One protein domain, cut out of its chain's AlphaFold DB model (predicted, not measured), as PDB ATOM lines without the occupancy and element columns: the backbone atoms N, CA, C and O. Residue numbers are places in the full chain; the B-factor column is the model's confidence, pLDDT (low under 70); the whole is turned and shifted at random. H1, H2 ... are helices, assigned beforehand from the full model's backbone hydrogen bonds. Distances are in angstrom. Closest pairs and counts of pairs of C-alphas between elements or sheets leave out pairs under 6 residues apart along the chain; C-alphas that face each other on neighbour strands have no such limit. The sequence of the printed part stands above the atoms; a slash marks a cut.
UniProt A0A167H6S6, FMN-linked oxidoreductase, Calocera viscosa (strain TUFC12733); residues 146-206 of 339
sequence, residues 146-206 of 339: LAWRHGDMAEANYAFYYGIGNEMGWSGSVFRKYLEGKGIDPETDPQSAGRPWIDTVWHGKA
ATOM      1  N   LEU A 146       4.913 -32.726 -35.183       84.44
ATOM      2  CA  LEU A 146       3.778 -31.928 -34.743       84.44
ATOM      3  C   LEU A 146       2.977 -31.413 -35.927       84.44
ATOM      4  O   LEU A 146       3.524 -30.895 -36.901       84.44
ATOM      5  N   ALA A 147       1.662 -31.521 -35.806       84.00
ATOM      6  CA  ALA A 147       0.757 -30.985 -36.794       84.00
ATOM      7  C   ALA A 147       0.692 -29.455 -36.803       84.00
ATOM      8  O   ALA A 147       1.173 -28.749 -35.916       84.00
ATOM      9  N   TRP A 148       0.006 -28.951 -37.825       81.19
ATOM     10  CA  TRP A 148      -0.245 -27.536 -38.036       81.19
ATOM     11  C   TRP A 148      -1.235 -26.971 -37.003       81.19
ATOM     12  O   TRP A 148      -2.457 -27.018 -37.171       81.19
ATOM     13  N   ARG A 149      -0.695 -26.406 -35.921       80.25
ATOM     14  CA  ARG A 149      -1.453 -25.805 -34.816       80.25
ATOM     15  C   ARG A 149      -1.469 -24.288 -34.972       80.25
ATOM     16  O   ARG A 149      -0.521 -23.602 -34.611       80.25
ATOM     17  N   HIS A 150      -2.555 -23.761 -35.545       76.56
ATOM     18  CA  HIS A 150      -2.680 -22.339 -35.904       76.56
ATOM     19  C   HIS A 150      -2.364 -21.371 -34.750       76.56
ATOM     20  O   HIS A 150      -1.723 -20.355 -34.994       76.56
ATOM     21  N   GLY A 151      -2.791 -21.687 -33.520       71.44
ATOM     22  CA  GLY A 151      -2.507 -20.864 -32.338       71.44
ATOM     23  C   GLY A 151      -1.014 -20.816 -32.010       71.44
ATOM     24  O   GLY A 151      -0.436 -19.736 -31.945       71.44
ATOM     25  N   ASP A 152      -0.380 -21.984 -31.908       74.81
ATOM     26  CA  ASP A 152       1.043 -22.107 -31.574       74.81
ATOM     27  C   ASP A 152       1.933 -21.376 -32.587       74.81
ATOM     28  O   ASP A 152       2.893 -20.712 -32.207       74.81
ATOM     29  N   MET A 153       1.600 -21.434 -33.882       77.44
ATOM     30  CA  MET A 153       2.371 -20.716 -34.905       77.44
ATOM     31  C   MET A 153       2.143 -19.208 -34.886       77.44
ATOM     32  O   MET A 153       3.085 -18.463 -35.143       77.44
ATOM     33  N   ALA A 154       0.916 -18.756 -34.615       75.31
ATOM     34  CA  ALA A 154       0.613 -17.328 -34.549       75.31
ATOM     35  C   ALA A 154       1.367 -16.649 -33.398       75.31
ATOM     36  O   ALA A 154       1.868 -15.540 -33.561       75.31
ATOM     37  N   GLU A 155       1.498 -17.347 -32.269       75.75
ATOM     38  CA  GLU A 155       2.164 -16.843 -31.064       75.75
ATOM     39  C   GLU A 155       3.648 -17.245 -30.977       75.75
ATOM     40  O   GLU A 155       4.324 -16.901 -30.008       75.75
ATOM     41  N   ALA A 156       4.159 -18.000 -31.960       77.88
ATOM     42  CA  ALA A 156       5.467 -18.663 -31.898       77.88
ATOM     43  C   ALA A 156       5.680 -19.409 -30.559       77.88
ATOM     44  O   ALA A 156       6.768 -19.406 -29.975       77.88
ATOM     45  N   ASN A 157       4.609 -20.026 -30.051       75.12
ATOM     46  CA  ASN A 157       4.571 -20.624 -28.729       75.12
ATOM     47  C   ASN A 157       5.046 -22.074 -28.794       75.12
ATOM     48  O   ASN A 157       4.326 -22.967 -29.240       75.12
ATOM     49  N   TYR A 158       6.275 -22.303 -28.341       80.88
ATOM     50  CA  TYR A 158       6.861 -23.632 -28.326       80.88
ATOM     51  C   TYR A 158       7.677 -23.858 -27.054       80.88
ATOM     52  O   TYR A 158       8.822 -23.422 -26.929       80.88
ATOM     53  N   ALA A 159       7.044 -24.521 -26.086       83.38
ATOM     54  CA  ALA A 159       7.493 -24.595 -24.696       83.38
ATOM     55  C   ALA A 159       8.889 -25.219 -24.510       83.38
ATOM     56  O   ALA A 159       9.642 -24.794 -23.635       83.38
ATOM     57  N   PHE A 160       9.265 -26.157 -25.381       86.38
ATOM     58  CA  PHE A 160      10.541 -26.875 -25.315       86.38
ATOM     59  C   PHE A 160      11.758 -25.957 -25.480       86.38
ATOM     60  O   PHE A 160      12.789 -26.203 -24.858       86.38
ATOM     61  N   TYR A 161      11.641 -24.856 -26.239       84.56
ATOM     62  CA  TYR A 161      12.705 -23.842 -26.330       84.56
ATOM     63  C   TYR A 161      12.899 -23.051 -25.031       84.56
ATOM     64  O   TYR A 161      13.916 -22.385 -24.872       84.56
ATOM     65  N   TYR A 162      11.940 -23.112 -24.109       83.62
ATOM     66  CA  TYR A 162      11.977 -22.414 -22.826       83.62
ATOM     67  C   TYR A 162      12.291 -23.353 -21.657       83.62
ATOM     68  O   TYR A 162      12.053 -22.998 -20.507       83.62
ATOM     69  N   GLY A 163      12.790 -24.562 -21.932       84.00
ATOM     70  CA  GLY A 163      13.112 -25.532 -20.884       84.00
ATOM     71  C   GLY A 163      11.917 -26.319 -20.344       84.00
ATOM     72  O   GLY A 163      12.095 -27.169 -19.480       84.00
ATOM     73  N   ILE A 164      10.701 -26.085 -20.843       86.19
ATOM     74  CA  ILE A 164       9.495 -26.740 -20.323       86.19
ATOM     75  C   ILE A 164       9.150 -27.947 -21.199       86.19
ATOM     76  O   ILE A 164       9.026 -27.824 -22.416       86.19
ATOM     77  N   GLY A 165       8.952 -29.110 -20.574       87.88
ATOM     78  CA  GLY A 165       8.635 -30.358 -21.276       87.88
ATOM     79  C   GLY A 165       9.857 -31.183 -21.710       87.88
ATOM     80  O   GLY A 165       9.720 -32.093 -22.528       87.88
ATOM     81  N   ASN A 166      11.050 -30.852 -21.203       91.62
ATOM     82  CA  ASN A 166      12.311 -31.491 -21.593       91.62
ATOM     83  C   ASN A 166      12.869 -32.476 -20.553       91.62
ATOM     84  O   ASN A 166      13.884 -33.124 -20.816       91.62
ATOM     85  N   GLU A 167      12.237 -32.598 -19.383       91.38
ATOM     86  CA  GLU A 167      12.863 -33.227 -18.212       91.38
ATOM     87  C   GLU A 167      13.181 -34.706 -18.414       91.38
ATOM     88  O   GLU A 167      14.220 -35.165 -17.961       91.38
ATOM     89  N   MET A 168      12.375 -35.444 -19.181       88.44
ATOM     90  CA  MET A 168      12.685 -36.839 -19.530       88.44
ATOM     91  C   MET A 168      14.050 -37.001 -20.208       88.44
ATOM     92  O   MET A 168      14.750 -37.992 -19.997       88.44
ATOM     93  N   GLY A 169      14.432 -36.041 -21.049       87.94
ATOM     94  CA  GLY A 169      15.750 -36.009 -21.670       87.94
ATOM     95  C   GLY A 169      16.788 -35.412 -20.741       87.94
ATOM     96  O   GLY A 169      17.886 -35.943 -20.603       87.94
ATOM     97  N   TRP A 170      16.451 -34.294 -20.109       89.62
ATOM     98  CA  TRP A 170      17.412 -33.494 -19.364       89.62
ATOM     99  C   TRP A 170      17.821 -34.124 -18.043       89.62
ATOM    100  O   TRP A 170      18.958 -33.910 -17.642       89.62
ATOM    101  N   SER A 171      16.994 -34.958 -17.410       89.19
ATOM    102  CA  SER A 171      17.408 -35.799 -16.281       89.19
ATOM    103  C   SER A 171      18.128 -37.081 -16.739       89.19
ATOM    104  O   SER A 171      18.928 -37.659 -15.999       89.19
ATOM    105  N   GLY A 172      17.906 -37.506 -17.988       87.44
ATOM    106  CA  GLY A 172      18.408 -38.753 -18.553       87.44
ATOM    107  C   GLY A 172      19.896 -38.730 -18.922       87.44
ATOM    108  O   GLY A 172      20.364 -37.921 -19.727       87.44
ATOM    109  N   SER A 173      20.658 -39.719 -18.439       89.44
ATOM    110  CA  SER A 173      22.111 -39.789 -18.673       89.44
ATOM    111  C   SER A 173      22.515 -39.906 -20.149       89.44
ATOM    112  O   SER A 173      23.628 -39.537 -20.517       89.44
ATOM    113  N   VAL A 174      21.650 -40.473 -20.997       91.44
ATOM    114  CA  VAL A 174      21.938 -40.660 -22.431       91.44
ATOM    115  C   VAL A 174      21.871 -39.328 -23.172       91.44
ATOM    116  O   VAL A 174      22.791 -38.994 -23.915       91.44
ATOM    117  N   PHE A 175      20.806 -38.559 -22.951       92.62
ATOM    118  CA  PHE A 175      20.609 -37.288 -23.638       92.62
ATOM    119  C   PHE A 175      21.525 -36.192 -23.072       92.62
ATOM    120  O   PHE A 175      22.075 -35.418 -23.852       92.62
ATOM    121  N   ARG A 176      21.836 -36.204 -21.765       92.31
ATOM    122  CA  ARG A 176      22.892 -35.340 -21.197       92.31
ATOM    123  C   ARG A 176      24.243 -35.523 -21.887       92.31
ATOM    124  O   ARG A 176      24.811 -34.550 -22.365       92.31
ATOM    125  N   LYS A 177      24.714 -36.764 -22.052       94.94
ATOM    126  CA  LYS A 177      25.966 -37.049 -22.784       94.94
ATOM    127  C   LYS A 177      25.931 -36.561 -24.234       94.94
ATOM    128  O   LYS A 177      26.954 -36.161 -24.784       94.94
ATOM    129  N   TYR A 178      24.761 -36.609 -24.869       94.38
ATOM    130  CA  TYR A 178      24.576 -36.082 -26.217       94.38
ATOM    131  C   TYR A 178      24.702 -34.549 -26.268       94.38
ATOM    132  O   TYR A 178      25.347 -34.031 -27.180       94.38
ATOM    133  N   LEU A 179      24.143 -33.830 -25.288       95.06
ATOM    134  CA  LEU A 179      24.309 -32.378 -25.156       95.06
ATOM    135  C   LEU A 179      25.756 -31.993 -24.814       95.06
ATOM    136  O   LEU A 179      26.315 -31.107 -25.461       95.06
ATOM    137  N   GLU A 180      26.399 -32.718 -23.893       94.38
ATOM    138  CA  GLU A 180      27.816 -32.546 -23.539       94.38
ATOM    139  C   GLU A 180      28.720 -32.682 -24.772       94.38
ATOM    140  O   GLU A 180      29.586 -31.843 -25.011       94.38
ATOM    141  N   GLY A 181      28.473 -33.693 -25.617       95.69
ATOM    142  CA  GLY A 181      29.196 -33.884 -26.878       95.69
ATOM    143  C   GLY A 181      29.013 -32.742 -27.888       95.69
ATOM    144  O   GLY A 181      29.820 -32.601 -28.806       95.69
ATOM    145  N   LYS A 182      27.976 -31.915 -27.715       94.06
ATOM    146  CA  LYS A 182      27.725 -30.690 -28.485       94.06
ATOM    147  C   LYS A 182      28.194 -29.416 -27.773       94.06
ATOM    148  O   LYS A 182      28.075 -28.343 -28.357       94.06
ATOM    149  N   GLY A 183      28.715 -29.522 -26.550       95.50
ATOM    150  CA  GLY A 183      29.088 -28.374 -25.722       95.50
ATOM    151  C   GLY A 183      27.890 -27.535 -25.269       95.50
ATOM    152  O   GLY A 183      28.042 -26.332 -25.084       95.50
ATOM    153  N   ILE A 184      26.707 -28.145 -25.144       94.88
ATOM    154  CA  ILE A 184      25.474 -27.478 -24.711       94.88
ATOM    155  C   ILE A 184      25.191 -27.879 -23.263       94.88
ATOM    156  O   ILE A 184      25.111 -29.067 -22.960       94.88
ATOM    157  N   ASP A 185      25.006 -26.893 -22.389       92.69
ATOM    158  CA  ASP A 185      24.560 -27.094 -21.011       92.69
ATOM    159  C   ASP A 185      23.100 -26.623 -20.886       92.69
ATOM    160  O   ASP A 185      22.839 -25.429 -21.061       92.69
ATOM    161  N   PRO A 186      22.139 -27.531 -20.623       90.75
ATOM    162  CA  PRO A 186      20.724 -27.177 -20.553       90.75
ATOM    163  C   PRO A 186      20.394 -26.164 -19.449       90.75
ATOM    164  O   PRO A 186      19.416 -25.433 -19.596       90.75
ATOM    165  N   GLU A 187      21.209 -26.069 -18.391       89.75
ATOM    166  CA  GLU A 187      20.934 -25.164 -17.267       89.75
ATOM    167  C   GLU A 187      21.343 -23.719 -17.552       89.75
ATOM    168  O   GLU A 187      20.785 -22.779 -16.986       89.75
ATOM    169  N   THR A 188      22.321 -23.527 -18.439       92.00
ATOM    170  CA  THR A 188      22.807 -22.194 -18.818       92.00
ATOM    171  C   THR A 188      22.290 -21.745 -20.182       92.00
ATOM    172  O   THR A 188      22.147 -20.543 -20.406       92.00
ATOM    173  N   ASP A 189      21.955 -22.686 -21.070       91.25
ATOM    174  CA  ASP A 189      21.395 -22.433 -22.400       91.25
ATOM    175  C   ASP A 189      20.223 -23.390 -22.723       91.25
ATOM    176  O   ASP A 189      20.330 -24.295 -23.567       91.25
ATOM    177  N   PRO A 190      19.060 -23.191 -22.070       89.38
ATOM    178  CA  PRO A 190      17.890 -24.048 -22.252       89.38
ATOM    179  C   PRO A 190      17.332 -24.004 -23.680       89.38
ATOM    180  O   PRO A 190      16.750 -24.982 -24.154       89.38
ATOM    181  N   GLN A 191      17.527 -22.896 -24.400       88.56
ATOM    182  CA  GLN A 191      17.030 -22.741 -25.763       88.56
ATOM    183  C   GLN A 191      17.811 -23.615 -26.748       88.56
ATOM    184  O   GLN A 191      17.202 -24.332 -27.553       88.56
ATOM    185  N   SER A 192      19.145 -23.606 -26.665       91.44
ATOM    186  CA  SER A 192      19.984 -24.472 -27.497       91.44
ATOM    187  C   SER A 192      19.848 -25.947 -27.126       91.44
ATOM    188  O   SER A 192      19.991 -26.792 -28.008       91.44
ATOM    189  N   ALA A 193      19.533 -26.269 -25.866       92.25
ATOM    190  CA  ALA A 193      19.240 -27.634 -25.425       92.25
ATOM    191  C   ALA A 193      17.834 -28.121 -25.822       92.25
ATOM    192  O   ALA A 193      17.636 -29.316 -26.059       92.25
ATOM    193  N   GLY A 194      16.859 -27.217 -25.944       90.56
ATOM    194  CA  GLY A 194      15.494 -27.546 -26.360       90.56
ATOM    195  C   GLY A 194      15.425 -28.062 -27.797       90.56
ATOM    196  O   GLY A 194      14.782 -29.071 -28.068       90.56
ATOM    197  N   ARG A 195      16.148 -27.435 -28.734       89.00
ATOM    198  CA  ARG A 195      16.171 -27.847 -30.154       89.00
ATOM    199  C   ARG A 195      16.525 -29.329 -30.387       89.00
ATOM    200  O   ARG A 195      15.744 -30.021 -31.031       89.00
ATOM    201  N   PRO A 196      17.651 -29.860 -29.877       91.19
ATOM    202  CA  PRO A 196      17.963 -31.277 -30.014       91.19
ATOM    203  C   PRO A 196      16.959 -32.200 -29.315       91.19
ATOM    204  O   PRO A 196      16.818 -33.353 -29.722       91.19
ATOM    205  N   TRP A 197      16.284 -31.728 -28.264       92.00
ATOM    206  CA  TRP A 197      15.244 -32.510 -27.601       92.00
ATOM    207  C   TRP A 197      14.016 -32.645 -28.497       92.00
ATOM    208  O   TRP A 197      13.525 -33.750 -28.710       92.00
ATOM    209  N   ILE A 198      13.599 -31.539 -29.114       89.44
ATOM    210  CA  ILE A 198      12.533 -31.504 -30.120       89.44
ATOM    211  C   ILE A 198      12.848 -32.480 -31.257       89.44
ATOM    212  O   ILE A 198      12.010 -33.310 -31.587       89.44
ATOM    213  N   ASP A 199      14.075 -32.452 -31.784       88.75
ATOM    214  CA  ASP A 199      14.525 -33.366 -32.844       88.75
ATOM    215  C   ASP A 199      14.584 -34.840 -32.393       88.75
ATOM    216  O   ASP A 199      14.676 -35.736 -33.229       88.75
ATOM    217  N   THR A 200      14.566 -35.110 -31.083       87.38
ATOM    218  CA  THR A 200      14.534 -36.469 -30.523       87.38
ATOM    219  C   THR A 200      13.101 -36.962 -30.346       87.38
ATOM    220  O   THR A 200      12.808 -38.102 -30.696       87.38
ATOM    221  N   VAL A 201      12.212 -36.117 -29.817       86.38
ATOM    222  CA  VAL A 201      10.809 -36.471 -29.549       86.38
ATOM    223  C   VAL A 201       9.969 -36.432 -30.827       86.38
ATOM    224  O   VAL A 201       9.190 -37.346 -31.072       86.38
ATOM    225  N   TRP A 202      10.169 -35.418 -31.671       88.06
ATOM    226  CA  TRP A 202       9.518 -35.236 -32.973       88.06
ATOM    227  C   TRP A 202      10.553 -35.310 -34.095       88.06
ATOM    228  O   TRP A 202      10.743 -34.379 -34.876       88.06
ATOM    229  N   HIS A 203      11.255 -36.440 -34.168       83.88
ATOM    230  CA  HIS A 203      12.329 -36.681 -35.138       83.88
ATOM    231  C   HIS A 203      11.858 -36.764 -36.594       83.88
ATOM    232  O   HIS A 203      12.663 -36.922 -37.519       83.88
ATOM    233  N   GLY A 204      10.549 -36.739 -36.803       85.25
ATOM    234  CA  GLY A 204       9.964 -36.584 -38.105       85.25
ATOM    235  C   GLY A 204      10.026 -37.809 -39.006       85.25
ATOM    236  O   GLY A 204      10.086 -37.706 -40.235       85.25
ATOM    237  N   LYS A 205      10.054 -38.991 -38.398       85.56
ATOM    238  CA  LYS A 205      10.063 -40.257 -39.129       85.56
ATOM    239  C   LYS A 205       8.983 -41.145 -38.548       85.56
ATOM    240  O   LYS A 205       9.135 -41.605 -37.426       85.56
ATOM    241  N   ALA A 206       7.936 -41.419 -39.307       84.88
ATOM    242  CA  ALA A 206       6.914 -42.348 -38.857       84.88
ATOM    243  C   ALA A 206       7.542 -43.717 -38.567       84.88
ATOM    244  O   ALA A 206       8.338 -44.232 -39.361       84.88
TER     245      ALA A 206
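AT A GLANCE: This is residues 146 to 206 of the 339 residues of the protein "FMN-linked oxidoreductase" of Calocera viscosa (strain TUFC12733) (UniProt A0A167H6S6). One helix, H5, forms the middle of a small body, with the short H2 packed on it and with H3 and H4 near it but making few contacts with it. From this body an arm sticks out, residues 147 to 157 with H1 in it, and H1 and H4 lie toward opposite ends of the longest axis. The printed part has 61 residues, with five named helices in the order H1, H2, H3, H4, H5 and no named strand, and its class is all helix. It is only just compact, close to loose, with a radius of gyration of the C-alphas of 12.3 A and spans of 34 by 28 by 17 A.

HOW THE PARTS SIT: Start from H5, residues 190 to 201, whose centre is 2.3 A from the mean of the C-alphas. Look next at H2, residues 159 to 162: it touches H5, with 14 pairs of C-alphas within 8 A, the closest being Tyr 161 and Gln 191 at 4.5 A. H4, residues 173 to 180, is close to H5 but not clearly touching; their closest C-alphas, Leu 179 and Ala 193, are 6.9 A apart. These two helices run opposite ways at a steep tilt of 51 degrees. H3, residues 167 to 170, is also close to H5 but not clearly touching, with the C-alphas of Gly 169 and Trp 197 closest at 6.9 A. H3 and H4 only just touch, and only at the corner by their link, with 3 pairs of C-alphas within 8 A; the closest, Gly 169 and Phe 175, are 5.4 A apart. H1, residues 150 to 154, is apart from H2, H3, H4 and H5, and H2 is apart from H3 and H4. In H1 and H4 every O i to N i+4 pair is within hydrogen-bond range, in H5 6 of 8 are, and H2 and H3 are too short for such a pair.

IN THESE COORDINATES: Find C-alpha 190 at (17.890, -24.048, -22.252); from there H5 runs 16.1 A to C-alpha 201 at (10.809, -36.471, -29.549). H4 spans 10.4 A from Ser 173 to Glu 180. The shorter helices measure 6.1 A for H1, 5.3 A for H2 and 4.7 A for H3. Look for H1 at C-alpha 150, (-2.680, -22.339, -35.904).

THE WHOLE: The two C-alphas farthest apart, those of His 150 and Gly 181, are 35.1 A apart. Set aside residues 147 to 157, which stand free, and the remaining 50 residues span 29 by 20 by 16 A. The printed part has no cut. The links H1 to H2, H2 to H3 and H3 to H4 are tight, and H4 to H5, with 9 residues, is short. In the B-factor column you will find a mean pLDDT of 87.2 for the printed part of this model; no printed residue is under 70, and H1 has a mean of 75.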